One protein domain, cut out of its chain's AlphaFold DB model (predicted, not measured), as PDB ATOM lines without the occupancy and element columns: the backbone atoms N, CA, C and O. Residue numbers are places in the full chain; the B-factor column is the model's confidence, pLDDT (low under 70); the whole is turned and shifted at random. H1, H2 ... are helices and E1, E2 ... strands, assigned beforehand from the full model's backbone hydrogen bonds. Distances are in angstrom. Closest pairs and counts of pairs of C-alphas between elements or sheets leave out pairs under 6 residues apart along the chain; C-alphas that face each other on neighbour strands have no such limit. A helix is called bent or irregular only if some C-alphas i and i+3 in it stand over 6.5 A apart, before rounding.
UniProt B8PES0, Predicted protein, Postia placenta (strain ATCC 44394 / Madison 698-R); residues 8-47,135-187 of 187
ATOM      1  N   ARG A   8       6.193-174.889  33.533       75.31
ATOM      2  CA  ARG A   8       6.322-174.744  32.077       75.31
ATOM      3  C   ARG A   8       6.634-176.092  31.434       75.31
ATOM      4  O   ARG A   8       7.579-176.770  31.817       75.31
ATOM      5  N   THR A   9       5.881-176.440  30.401       80.19
ATOM      6  CA  THR A   9       6.111-177.642  29.595       80.19
ATOM      7  C   THR A   9       6.823-177.310  28.310       80.19
ATOM      8  O   THR A   9       6.417-176.360  27.653       80.19
ATOM      9  N   VAL A  10       7.817-178.124  27.961       84.62
ATOM     10  CA  VAL A  10       8.411-178.192  26.623       84.62
ATOM     11  C   VAL A  10       8.705-179.659  26.291       84.62
ATOM     12  O   VAL A  10       8.744-180.499  27.201       84.62
ATOM     13  N   ASP A  11       8.910-179.964  25.011       84.50
ATOM     14  CA  ASP A  11       9.221-181.315  24.537       84.50
ATOM     15  C   ASP A  11      10.666-181.720  24.845       84.50
ATOM     16  O   ASP A  11      10.944-182.894  25.091       84.50
ATOM     17  N   VAL A  12      11.605-180.771  24.823       85.25
ATOM     18  CA  VAL A  12      13.030-181.060  25.021       85.25
ATOM     19  C   VAL A  12      13.707-179.954  25.826       85.25
ATOM     20  O   VAL A  12      13.694-178.793  25.427       85.25
ATOM     21  N   VAL A  13      14.383-180.322  26.919       86.12
ATOM     22  CA  VAL A  13      15.408-179.467  27.546       86.12
ATOM     23  C   VAL A  13      16.787-179.872  27.065       86.12
ATOM     24  O   VAL A  13      17.187-181.021  27.244       86.12
ATOM     25  N   VAL A  14      17.543-178.908  26.548       89.25
ATOM     26  CA  VAL A  14      18.955-179.070  26.202       89.25
ATOM     27  C   VAL A  14      19.806-178.308  27.210       89.25
ATOM     28  O   VAL A  14      19.637-177.108  27.398       89.25
ATOM     29  N   VAL A  15      20.731-179.003  27.874       89.25
ATOM     30  CA  VAL A  15      21.587-178.419  28.915       89.25
ATOM     31  C   VAL A  15      22.964-178.083  28.346       89.25
ATOM     32  O   VAL A  15      23.738-178.979  28.026       89.25
ATOM     33  N   GLY A  16      23.286-176.797  28.281       88.94
ATOM     34  CA  GLY A  16      24.533-176.246  27.759       88.94
ATOM     35  C   GLY A  16      24.312-175.422  26.491       88.94
ATOM     36  O   GLY A  16      23.506-175.768  25.633       88.94
ATOM     37  N   GLY A  17      25.057-174.327  26.366       88.31
ATOM     38  CA  GLY A  17      24.972-173.360  25.271       88.31
ATOM     39  C   GLY A  17      26.097-173.459  24.241       88.31
ATOM     40  O   GLY A  17      26.371-172.467  23.569       88.31
ATOM     41  N   GLY A  18      26.759-174.616  24.149       88.12
ATOM     42  CA  GLY A  18      27.841-174.876  23.196       88.12
ATOM     43  C   GLY A  18      27.347-175.260  21.791       88.12
ATOM     44  O   GLY A  18      26.146-175.439  21.577       88.12
ATOM     45  N   PRO A  19      28.262-175.459  20.825       88.69
ATOM     46  CA  PRO A  19      27.915-175.604  19.411       88.69
ATOM     47  C   PRO A  19      27.012-176.814  19.142       88.69
ATOM     48  O   PRO A  19      26.031-176.688  18.416       88.69
ATOM     49  N   THR A  20      27.282-177.961  19.773       88.75
ATOM     50  CA  THR A  20      26.447-179.166  19.641       88.75
ATOM     51  C   THR A  20      25.008-178.896  20.068       88.75
ATOM     52  O   THR A  20      24.074-179.197  19.333       88.75
ATOM     53  N   SER A  21      24.824-178.286  21.238       90.88
ATOM     54  CA  SER A  21      23.512-177.998  21.812       90.88
ATOM     55  C   SER A  21      22.733-176.994  20.966       90.88
ATOM     56  O   SER A  21      21.544-177.192  20.724       90.88
ATOM     57  N   LEU A  22      23.404-175.954  20.466       93.31
ATOM     58  CA  LEU A  22      22.799-174.950  19.592       93.31
ATOM     59  C   LEU A  22      22.347-175.558  18.259       93.31
ATOM     60  O   LEU A  22      21.194-175.380  17.872       93.31
ATOM     61  N   ILE A  23      23.216-176.320  17.585       93.81
ATOM     62  CA  ILE A  23      22.900-176.937  16.287       93.81
ATOM     63  C   ILE A  23      21.766-177.957  16.440       93.81
ATOM     64  O   ILE A  23      20.797-177.907  15.687       93.81
ATOM     65  N   THR A  24      21.833-178.844  17.438       92.75
ATOM     66  CA  THR A  24      20.773-179.836  17.674       92.75
ATOM     67  C   THR A  24      19.434-179.169  17.968       92.75
ATOM     68  O   THR A  24      18.413-179.554  17.402       92.75
ATOM     69  N   SER A  25      19.432-178.134  18.811       93.69
ATOM     70  CA  SER A  25      18.208-177.400  19.146       93.69
ATOM     71  C   SER A  25      17.626-176.679  17.940       93.69
ATOM     72  O   SER A  25      16.410-176.656  17.785       93.69
ATOM     73  N   PHE A  26      18.475-176.133  17.065       95.38
ATOM     74  CA  PHE A  26      18.028-175.494  15.832       95.38
ATOM     75  C   PHE A  26      17.313-176.493  14.925       95.38
ATOM     76  O   PHE A  26      16.206-176.223  14.467       95.38
ATOM     77  N   ILE A  27      17.908-177.670  14.716       93.94
ATOM     78  CA  ILE A  27      17.319-178.724  13.882       93.94
ATOM     79  C   ILE A  27      15.980-179.185  14.470       93.94
ATOM     80  O   ILE A  27      14.996-179.280  13.739       93.94
ATOM     81  N   LEU A  28      15.910-179.425  15.782       93.06
ATOM     82  CA  LEU A  28      14.671-179.818  16.461       93.06
ATOM     83  C   LEU A  28      13.584-178.738  16.343       93.06
ATOM     84  O   LEU A  28      12.467-179.033  15.918       93.06
ATOM     85  N   ALA A  29      13.920-177.484  16.647       93.81
ATOM     86  CA  ALA A  29      12.980-176.368  16.592       93.81
ATOM     87  C   ALA A  29      12.480-176.101  15.165       93.81
ATOM     88  O   ALA A  29      11.286-175.883  14.959       93.81
ATOM     89  N   LYS A  30      13.357-176.203  14.155       93.75
ATOM     90  CA  LYS A  30      12.987-176.091  12.734       93.75
ATOM     91  C   LYS A  30      11.992-177.177  12.300       93.75
ATOM     92  O   LYS A  30      11.212-176.953  11.381       93.75
ATOM     93  N   ASN A  31      11.992-178.326  12.976       92.38
ATOM     94  CA  ASN A  31      11.050-179.427  12.755       92.38
ATOM     95  C   ASN A  31       9.828-179.386  13.698       92.38
ATOM     96  O   ASN A  31       9.097-180.369  13.797       92.38
ATOM     97  N   GLY A  32       9.582-178.261  14.379       91.81
ATOM     98  CA  GLY A  32       8.373-178.039  15.180       91.81
ATOM     99  C   GLY A  32       8.393-178.649  16.582       91.81
ATOM    100  O   GLY A  32       7.346-178.702  17.221       91.81
ATOM    101  N   VAL A  33       9.553-179.101  17.070       90.31
ATOM    102  CA  VAL A  33       9.718-179.573  18.453       90.31
ATOM    103  C   VAL A  33       9.867-178.371  19.388       90.31
ATOM    104  O   VAL A  33      10.664-177.473  19.110       90.31
ATOM    105  N   ASP A  34       9.142-178.351  20.510       88.31
ATOM    106  CA  ASP A  34       9.291-177.296  21.517       88.31
ATOM    107  C   ASP A  34      10.548-177.538  22.365       88.31
ATOM    108  O   ASP A  34      10.592-178.423  23.227       88.31
ATOM    109  N   VAL A  35      11.600-176.764  22.096       89.69
ATOM    110  CA  VAL A  35      12.911-176.910  22.734       89.69
ATOM    111  C   VAL A  35      13.185-175.743  23.682       89.69
ATOM    112  O   VAL A  35      12.895-174.585  23.383       89.69
ATOM    113  N   MET A  36      13.821-176.045  24.811       90.31
ATOM    114  CA  MET A  36      14.384-175.072  25.741       90.31
ATOM    115  C   MET A  36      15.858-175.386  25.990       90.31
ATOM    116  O   MET A  36      16.196-176.413  26.573       90.31
ATOM    117  N   ILE A  37      16.742-174.482  25.592       91.62
ATOM    118  CA  ILE A  37      18.161-174.527  25.937       91.62
ATOM    119  C   ILE A  37      18.351-173.807  27.270       91.62
ATOM    120  O   ILE A  37      17.855-172.691  27.443       91.62
ATOM    121  N   VAL A  38      19.091-174.427  28.187       90.50
ATOM    122  CA  VAL A  38      19.517-173.830  29.456       90.50
ATOM    123  C   VAL A  38      21.035-173.786  29.524       90.50
ATOM    124  O   VAL A  38      21.694-174.803  29.335       90.50
ATOM    125  N   GLU A  39      21.603-172.618  29.789       90.56
ATOM    126  CA  GLU A  39      23.046-172.423  29.925       90.56
ATOM    127  C   GLU A  39      23.349-171.739  31.257       90.56
ATOM    128  O   GLU A  39      22.698-170.763  31.620       90.56
ATOM    129  N   GLN A  40      24.332-172.267  31.989       89.25
ATOM    130  CA  GLN A  40      24.649-171.827  33.344       89.25
ATOM    131  C   GLN A  40      25.181-170.390  33.384       89.25
ATOM    132  O   GLN A  40      24.878-169.680  34.342       89.25
ATOM    133  N   TYR A  41      25.971-169.987  32.390       87.00
ATOM    134  CA  TYR A  41      26.699-168.719  32.393       87.00
ATOM    135  C   TYR A  41      26.160-167.726  31.368       87.00
ATOM    136  O   TYR A  41      25.669-168.103  30.302       87.00
ATOM    137  N   GLU A  42      26.308-166.436  31.659       85.19
ATOM    138  CA  GLU A  42      26.052-165.413  30.651       85.19
ATOM    139  C   GLU A  42      27.145-165.410  29.583       85.19
ATOM    140  O   GLU A  42      28.300-165.772  29.809       85.19
ATOM    141  N   ARG A  43      26.780-164.982  28.375       71.75
ATOM    142  CA  ARG A  43      27.686-165.009  27.222       71.75
ATOM    143  C   ARG A  43      28.892-164.085  27.393       71.75
ATOM    144  O   ARG A  43      29.950-164.379  26.847       71.75
ATOM    145  N   GLU A  44      28.739-162.994  28.136       66.31
ATOM    146  CA  GLU A  44      29.821-162.051  28.450       66.31
ATOM    147  C   GLU A  44      30.893-162.687  29.350       66.31
ATOM    148  O   GLU A  44      32.065-162.324  29.271       66.31
ATOM    149  N   GLU A  45      30.508-163.696  30.136       59.78
ATOM    150  CA  GLU A  45      31.402-164.467  31.003       59.78
ATOM    151  C   GLU A  45      32.077-165.638  30.262       59.78
ATOM    152  O   GLU A  45      33.034-166.233  30.765       59.78
ATOM    153  N   GLN A  46      31.610-165.983  29.055       63.44
ATOM    154  CA  GLN A  46      32.167-167.078  28.263       63.44
ATOM    155  C   GLN A  46      33.422-166.642  27.490       63.44
ATOM    156  O   GLN A  46      33.511-165.554  26.921       63.44
ATOM    157  N   ALA A  47      34.422-167.526  27.446       63.22
ATOM    158  CA  ALA A  47      35.706-167.233  26.821       63.22
ATOM    159  C   ALA A  47      35.551-166.887  25.327       63.22
ATOM    160  O   ALA A  47      35.186-167.727  24.507       63.22
ATOM    161  N   ILE A 135      13.995-169.673  22.931       92.56
ATOM    162  CA  ILE A 135      14.608-171.004  22.998       92.56
ATOM    163  C   ILE A 135      15.828-171.027  23.914       92.56
ATOM    164  O   ILE A 135      15.998-171.977  24.672       92.56
ATOM    165  N   PHE A 136      16.656-169.981  23.896       93.00
ATOM    166  CA  PHE A 136      17.899-169.915  24.656       93.00
ATOM    167  C   PHE A 136      17.707-169.176  25.981       93.00
ATOM    168  O   PHE A 136      17.286-168.024  25.998       93.00
ATOM    169  N   ASN A 137      18.017-169.839  27.098       90.88
ATOM    170  CA  ASN A 137      17.810-169.304  28.440       90.88
ATOM    171  C   ASN A 137      19.126-169.365  29.222       90.88
ATOM    172  O   ASN A 137      19.627-170.443  29.543       90.88
ATOM    173  N   ALA A 138      19.663-168.196  29.545       90.19
ATOM    174  CA  ALA A 138      20.826-168.027  30.402       90.19
ATOM    175  C   ALA A 138      20.648-166.756  31.249       90.19
ATOM    176  O   ALA A 138      20.009-165.817  30.770       90.19
ATOM    177  N   PRO A 139      21.204-166.708  32.469       90.00
ATOM    178  CA  PRO A 139      21.880-167.804  33.164       90.00
ATOM    179  C   PRO A 139      20.878-168.717  33.896       90.00
ATOM    180  O   PRO A 139      20.056-168.275  34.701       90.00
ATOM    181  N   VAL A 140      20.946-170.021  33.621       88.00
ATOM    182  CA  VAL A 140      20.087-171.062  34.197       88.00
ATOM    183  C   VAL A 140      20.920-172.297  34.507       88.00
ATOM    184  O   VAL A 140      21.471-172.941  33.614       88.00
ATOM    185  N   LYS A 141      20.977-172.678  35.784       87.00
ATOM    186  CA  LYS A 141      21.713-173.873  36.203       87.00
ATOM    187  C   LYS A 141      20.785-175.081  36.248       87.00
ATOM    188  O   LYS A 141      19.812-175.097  36.999       87.00
ATOM    189  N   PHE A 142      21.113-176.118  35.487       86.88
ATOM    190  CA  PHE A 142      20.492-177.429  35.650       86.88
ATOM    191  C   PHE A 142      20.980-178.082  36.951       86.88
ATOM    192  O   PHE A 142      22.188-178.136  37.192       86.88
ATOM    193  N   LEU A 143      20.059-178.552  37.798       86.25
ATOM    194  CA  LEU A 143      20.398-179.178  39.079       86.25
ATOM    195  C   LEU A 143      20.257-180.699  39.038       86.25
ATOM    196  O   LEU A 143      21.203-181.411  39.362       86.25
ATOM    197  N   ASN A 144      19.074-181.195  38.679       83.69
ATOM    198  CA  ASN A 144      18.777-182.624  38.596       83.69
ATOM    199  C   ASN A 144      17.526-182.879  37.743       83.69
ATOM    200  O   ASN A 144      16.903-181.947  37.229       83.69
ATOM    201  N   TYR A 145      17.150-184.151  37.625       83.38
ATOM    202  CA  TYR A 145      15.874-184.570  37.068       83.38
ATOM    203  C   TYR A 145      15.321-185.784  37.825       83.38
ATOM    204  O   TYR A 145      16.068-186.515  38.475       83.38
ATOM    205  N   THR A 146      14.017-186.007  37.718       83.75
ATOM    206  CA  THR A 146      13.332-187.234  38.142       83.75
ATOM    207  C   THR A 146      12.573-187.842  36.966       83.75
ATOM    208  O   THR A 146      12.277-187.146  35.993       83.75
ATOM    209  N   VAL A 147      12.283-189.145  37.037       83.25
ATOM    210  CA  VAL A 147      11.519-189.868  36.011       83.25
ATOM    211  C   VAL A 147      10.323-190.572  36.651       83.25
ATOM    212  O   VAL A 147      10.490-191.311  37.618       83.25
ATOM    213  N   ASP A 148       9.134-190.347  36.102       83.81
ATOM    214  CA  ASP A 148       7.864-190.966  36.467       83.81
ATOM    215  C   ASP A 148       7.062-191.303  35.199       83.81
ATOM    216  O   ASP A 148       6.455-190.443  34.567       83.81
ATOM    217  N   ASN A 149       7.024-192.584  34.835       81.56
ATOM    218  CA  ASN A 149       6.377-193.062  33.609       81.56
ATOM    219  C   ASN A 149       4.838-193.139  33.685       81.56
ATOM    220  O   ASN A 149       4.214-193.694  32.783       81.56
ATOM    221  N   SER A 150       4.209-192.634  34.749       81.44
ATOM    222  CA  SER A 150       2.751-192.697  34.919       81.44
ATOM    223  C   SER A 150       1.971-191.662  34.094       81.44
ATOM    224  O   SER A 150       0.769-191.830  33.880       81.44
ATOM    225  N   GLY A 151       2.630-190.597  33.624       72.56
ATOM    226  CA  GLY A 151       2.004-189.487  32.897       72.56
ATOM    227  C   GLY A 151       2.455-189.339  31.441       72.56
ATOM    228  O   GLY A 151       3.384-189.991  30.980       72.56
ATOM    229  N   THR A 152       1.834-188.395  30.720       74.62
ATOM    230  CA  THR A 152       2.195-188.004  29.333       74.62
ATOM    231  C   THR A 152       3.640-187.509  29.194       74.62
ATOM    232  O   THR A 152       4.188-187.437  28.100       74.62
ATOM    233  N   PHE A 153       4.249-187.137  30.311       75.06
ATOM    234  CA  PHE A 153       5.488-186.399  30.378       75.06
ATOM    235  C   PHE A 153       6.346-186.955  31.515       75.06
ATOM    236  O   PHE A 153       6.163-186.558  32.671       75.06
ATOM    237  N   PRO A 154       7.228-187.913  31.203       78.50
ATOM    238  CA  PRO A 154       7.809-188.757  32.227       78.50
ATOM    239  C   PRO A 154       8.985-188.120  32.952       78.50
ATOM    240  O   PRO A 154       9.362-188.596  34.009       78.50
ATOM    241  N   VAL A 155       9.596-187.065  32.418       78.62
ATOM    242  CA  VAL A 155      10.781-186.454  33.032       78.62
ATOM    243  C   VAL A 155      10.365-185.185  33.750       78.62
ATOM    244  O   VAL A 155       9.523-184.458  33.257       78.62
ATOM    245  N   THR A 156      10.945-184.895  34.907       82.12
ATOM    246  CA  THR A 156      10.827-183.592  35.564       82.12
ATOM    247  C   THR A 156      12.216-183.060  35.849       82.12
ATOM    248  O   THR A 156      12.914-183.579  36.710       82.12
ATOM    249  N   SER A 157      12.629-182.027  35.118       81.06
ATOM    250  CA  SER A 157      13.896-181.333  35.379       81.06
ATOM    251  C   SER A 157      13.739-180.294  36.487       81.06
ATOM    252  O   SER A 157      12.701-179.646  36.566       81.06
ATOM    253  N   THR A 158      14.773-180.104  37.303       84.38
ATOM    254  CA  THR A 158      14.859-179.025  38.292       84.38
ATOM    255  C   THR A 158      15.914-178.031  37.833       84.38
ATOM    256  O   THR A 158      17.109-178.338  37.781       84.38
ATOM    257  N   LEU A 159      15.457-176.831  37.496       84.38
ATOM    258  CA  LEU A 159      16.291-175.721  37.046       84.38
ATOM    259  C   LEU A 159      16.374-174.664  38.147       84.38
ATOM    260  O   LEU A 159      15.375-174.399  38.810       84.38
ATOM    261  N   HIS A 160      17.543-174.055  38.318       83.25
ATOM    262  CA  HIS A 160      17.733-172.897  39.183       83.25
ATOM    263  C   HIS A 160      17.870-171.640  38.329       83.25
ATOM    264  O   HIS A 160      18.888-171.438  37.654       83.25
ATOM    265  N   LEU A 161      16.823-170.819  38.358       79.81
ATOM    266  CA  LEU A 161      16.808-169.480  37.779       79.81
ATOM    267  C   LEU A 161      17.472-168.488  38.742       79.81
ATOM    268  O   LEU A 161      17.429-168.679  39.956       79.81
ATOM    269  N   GLN A 162      18.016-167.378  38.233       67.81
ATOM    270  CA  GLN A 162      18.499-166.288  39.099       67.81
ATOM    271  C   GLN A 162      17.403-165.700  40.008       67.81
ATOM    272  O   GLN A 162      17.714-165.198  41.084       67.81
ATOM    273  N   SER A 163      16.125-165.806  39.626       62.88
ATOM    274  CA  SER A 163      14.981-165.417  40.464       62.88
ATOM    275  C   SER A 163      14.723-166.363  41.650       62.88
ATOM    276  O   SER A 163      13.849-166.081  42.467       62.88
ATOM    277  N   GLY A 164      15.445-167.490  41.748       57.59
ATOM    278  CA  GLY A 164      15.205-168.559  42.724       57.59
ATOM    279  C   GLY A 164      14.012-169.461  42.382       57.59
ATOM    280  O   GLY A 164      13.618-170.307  43.182       57.59
ATOM    281  N   GLU A 165      13.414-169.275  41.206       57.91
ATOM    282  CA  GLU A 165      12.266-170.041  40.736       57.91
ATOM    283  C   GLU A 165      12.695-171.384  40.125       57.91
ATOM    284  O   GLU A 165      13.734-171.496  39.466       57.91
ATOM    285  N   PHE A 166      11.861-172.404  40.340       57.78
ATOM    286  CA  PHE A 166      12.036-173.746  39.798       57.78
ATOM    287  C   PHE A 166      11.060-173.976  38.650       57.78
ATOM    288  O   PHE A 166       9.851-173.790  38.802       57.78
ATOM    289  N   ILE A 167      11.577-174.433  37.512       61.69
ATOM    290  CA  ILE A 167      10.754-174.869  36.383       61.69
ATOM    291  C   ILE A 167      10.818-176.391  36.301       61.69
ATOM    292  O   ILE A 167      11.907-176.939  36.153       61.69
ATOM    293  N   HIS A 168       9.655-177.048  36.341       59.09
ATOM    294  CA  HIS A 168       9.530-178.482  36.068       59.09
ATOM    295  C   HIS A 168       9.236-178.716  34.590       59.09
ATOM    296  O   HIS A 168       8.147-178.386  34.126       59.09
ATOM    297  N   VAL A 169      10.190-179.306  33.871       60.94
ATOM    298  CA  VAL A 169      10.046-179.598  32.438       60.94
ATOM    299  C   VAL A 169       9.843-181.078  32.185       60.94
ATOM    300  O   VAL A 169      10.496-181.893  32.824       60.94
ATOM    301  N   ARG A 170       8.969-181.374  31.220       56.47
ATOM    302  CA  ARG A 170       8.161-182.580  31.141       56.47
ATOM    303  C   ARG A 170       8.655-183.653  30.111       56.47
ATOM    304  O   ARG A 170       8.248-184.812  30.203       56.47
ATOM    305  N   ARG A 171       9.606-183.352  29.199       60.25
ATOM    306  CA  ARG A 171      10.277-184.334  28.291       60.25
ATOM    307  C   ARG A 171      11.757-183.966  27.968       60.25
ATOM    308  O   ARG A 171      12.173-182.828  28.196       60.25
ATOM    309  N   TYR A 172      12.575-184.956  27.555       55.12
ATOM    310  CA  TYR A 172      14.057-184.940  27.530       55.12
ATOM    311  C   TYR A 172      14.705-185.202  26.154       55.12
ATOM    312  O   TYR A 172      14.324-186.135  25.451       55.12
ATOM    313  N   ALA A 173      15.772-184.442  25.875       49.69
ATOM    314  CA  ALA A 173      17.009-184.866  25.206       49.69
ATOM    315  C   ALA A 173      18.125-183.878  25.620       49.69
ATOM    316  O   ALA A 173      18.273-182.820  25.011       49.69
ATOM    317  N   ALA A 174      18.881-184.170  26.686       46.91
ATOM    318  CA  ALA A 174      19.970-183.293  27.125       46.91
ATOM    319  C   ALA A 174      21.290-183.645  26.433       46.91
ATOM    320  O   ALA A 174      21.774-184.772  26.482       46.91
ATOM    321  N   PHE A 175      21.909-182.628  25.839       50.12
ATOM    322  CA  PHE A 175      23.240-182.702  25.249       50.12
ATOM    323  C   PHE A 175      24.175-181.807  26.056       50.12
ATOM    324  O   PHE A 175      24.226-180.608  25.799       50.12
ATOM    325  N   SER A 176      24.904-182.368  27.028       48.28
ATOM    326  CA  SER A 176      25.948-181.617  27.738       48.28
ATOM    327  C   SER A 176      27.301-181.843  27.057       48.28
ATOM    328  O   SER A 176      27.806-182.962  26.981       48.28
ATOM    329  N   GLY A 177      27.882-180.773  26.518       46.31
ATOM    330  CA  GLY A 177      29.032-180.831  25.610       46.31
ATOM    331  C   GLY A 177      30.383-181.208  26.226       46.31
ATOM    332  O   GLY A 177      31.378-181.117  25.515       46.31
ATOM    333  N   LEU A 178      30.467-181.597  27.507       42.09
ATOM    334  CA  LEU A 178      31.766-181.947  28.102       42.09
ATOM    335  C   LEU A 178      31.751-183.002  29.230       42.09
ATOM    336  O   LEU A 178      32.818-183.543  29.497       42.09
ATOM    337  N   TRP A 179      30.616-183.330  29.878       33.81
ATOM    338  CA  TRP A 179      30.624-184.200  31.080       33.81
ATOM    339  C   TRP A 179      29.377-185.066  31.348       33.81
ATOM    340  O   TRP A 179      29.189-185.501  32.483       33.81
ATOM    341  N   ALA A 180      28.539-185.398  30.364       37.84
ATOM    342  CA  ALA A 180      27.523-186.428  30.601       37.84
ATOM    343  C   ALA A 180      27.163-187.205  29.337       37.84
ATOM    344  O   ALA A 180      26.498-186.701  28.434       37.84
ATOM    345  N   VAL A 181      27.568-188.475  29.348       37.06
ATOM    346  CA  VAL A 181      26.770-189.572  28.807       37.06
ATOM    347  C   VAL A 181      25.419-189.512  29.512       37.06
ATOM    348  O   VAL A 181      25.351-189.744  30.712       37.06
ATOM    349  N   LEU A 182      24.364-189.163  28.790       38.38
ATOM    350  CA  LEU A 182      22.990-189.524  29.142       38.38
ATOM    351  C   LEU A 182      22.214-189.643  27.833       38.38
ATOM    352  O   LEU A 182      21.291-188.901  27.509       38.38
ATOM    353  N   MET A 183      22.683-190.603  27.045       31.31
ATOM    354  CA  MET A 183      21.964-191.178  25.922       31.31
ATOM    355  C   MET A 183      21.254-192.435  26.435       31.31
ATOM    356  O   MET A 183      21.413-193.508  25.874       31.31
ATOM    357  N   ASP A 184      20.528-192.299  27.548       29.92
ATOM    358  CA  ASP A 184      19.686-193.369  28.064       29.92
ATOM    359  C   ASP A 184      18.217-192.995  27.892       29.92
ATOM    360  O   ASP A 184      17.676-192.111  28.554       29.92
ATOM    361  N   ALA A 185      17.623-193.788  27.002       28.22
ATOM    362  CA  ALA A 185      16.238-194.218  26.954       28.22
ATOM    363  C   ALA A 185      15.250-193.431  26.055       28.22
ATOM    364  O   ALA A 185      14.805-192.326  26.355       28.22
ATOM    365  N   ILE A 186      14.788-194.199  25.052       29.53
ATOM    366  CA  ILE A 186      13.466-194.224  24.398       29.53
ATOM    367  C   ILE A 186      13.313-193.392  23.108       29.53
ATOM    368  O   ILE A 186      12.779-192.281  23.106       29.53
ATOM    369  N   LEU A 187      13.728-194.012  21.990       33.47
ATOM    370  CA  LEU A 187      12.811-194.198  20.854       33.47
ATOM    371  C   LEU A 187      11.640-195.082  21.295       33.47
ATOM    372  O   LEU A 187      11.918-196.059  22.030       33.47
TER     373      LEU A 187
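What this domain is: This is residues 8 to 47 and 135 to 187 of the 187 residues of the protein "Predicted protein" of Postia placenta (strain ATCC 44394 / Madison 698-R) (UniProt B8PES0). Little regular structure is here: a two-strand parallel sheet, E1 and E2, in the middle, helix H1 to one side and the bent antiparallel hairpin E3 and E4 to the other. The 93 printed residues, 35 in named elements ordered E1 H1 E2 E3 E4, are mixed in class and compact, radius of gyration of the C-alphas 12.9 A, spanning 41 by 30 by 25 A.

Where its parts are: Find C-alpha 12 at (13.030, -181.060, 25.021), where E1, residues 12 to 15, begins. H1, 19 to 30, runs 16.4 A; E2 is 35 to 38. E3, 140 to 147, runs 20.7 A and bends by 55 degrees at 143; E4, 155 to 161, runs 18.6 A to (16.808, -169.480, 37.779).

How they stand to each other: E1, H1, E2 form a strand-helix-strand unit, parallel neighbours joined through a helix, its crossover right-handed; see N 14 and O 36, 2.8 A. In H1 every O i to N i+4 pair is within hydrogen-bond range. The closest C-alphas of H1 and E2 are Ala 29 and Val 35, 6.2 A; of E2 and E3, Val 38 and Val 140, 5.5 A. In the hairpin, look at N 143 and O 158, 3.0 A. H1 is apart from E3 and E4.

The domain as a whole: Residues 48 to 134 are cut out, C-alphas 47 and 135 lying 21.8 A apart. Residues 162 to 187, with no named element, and 44 to 47 have pLDDT under 70.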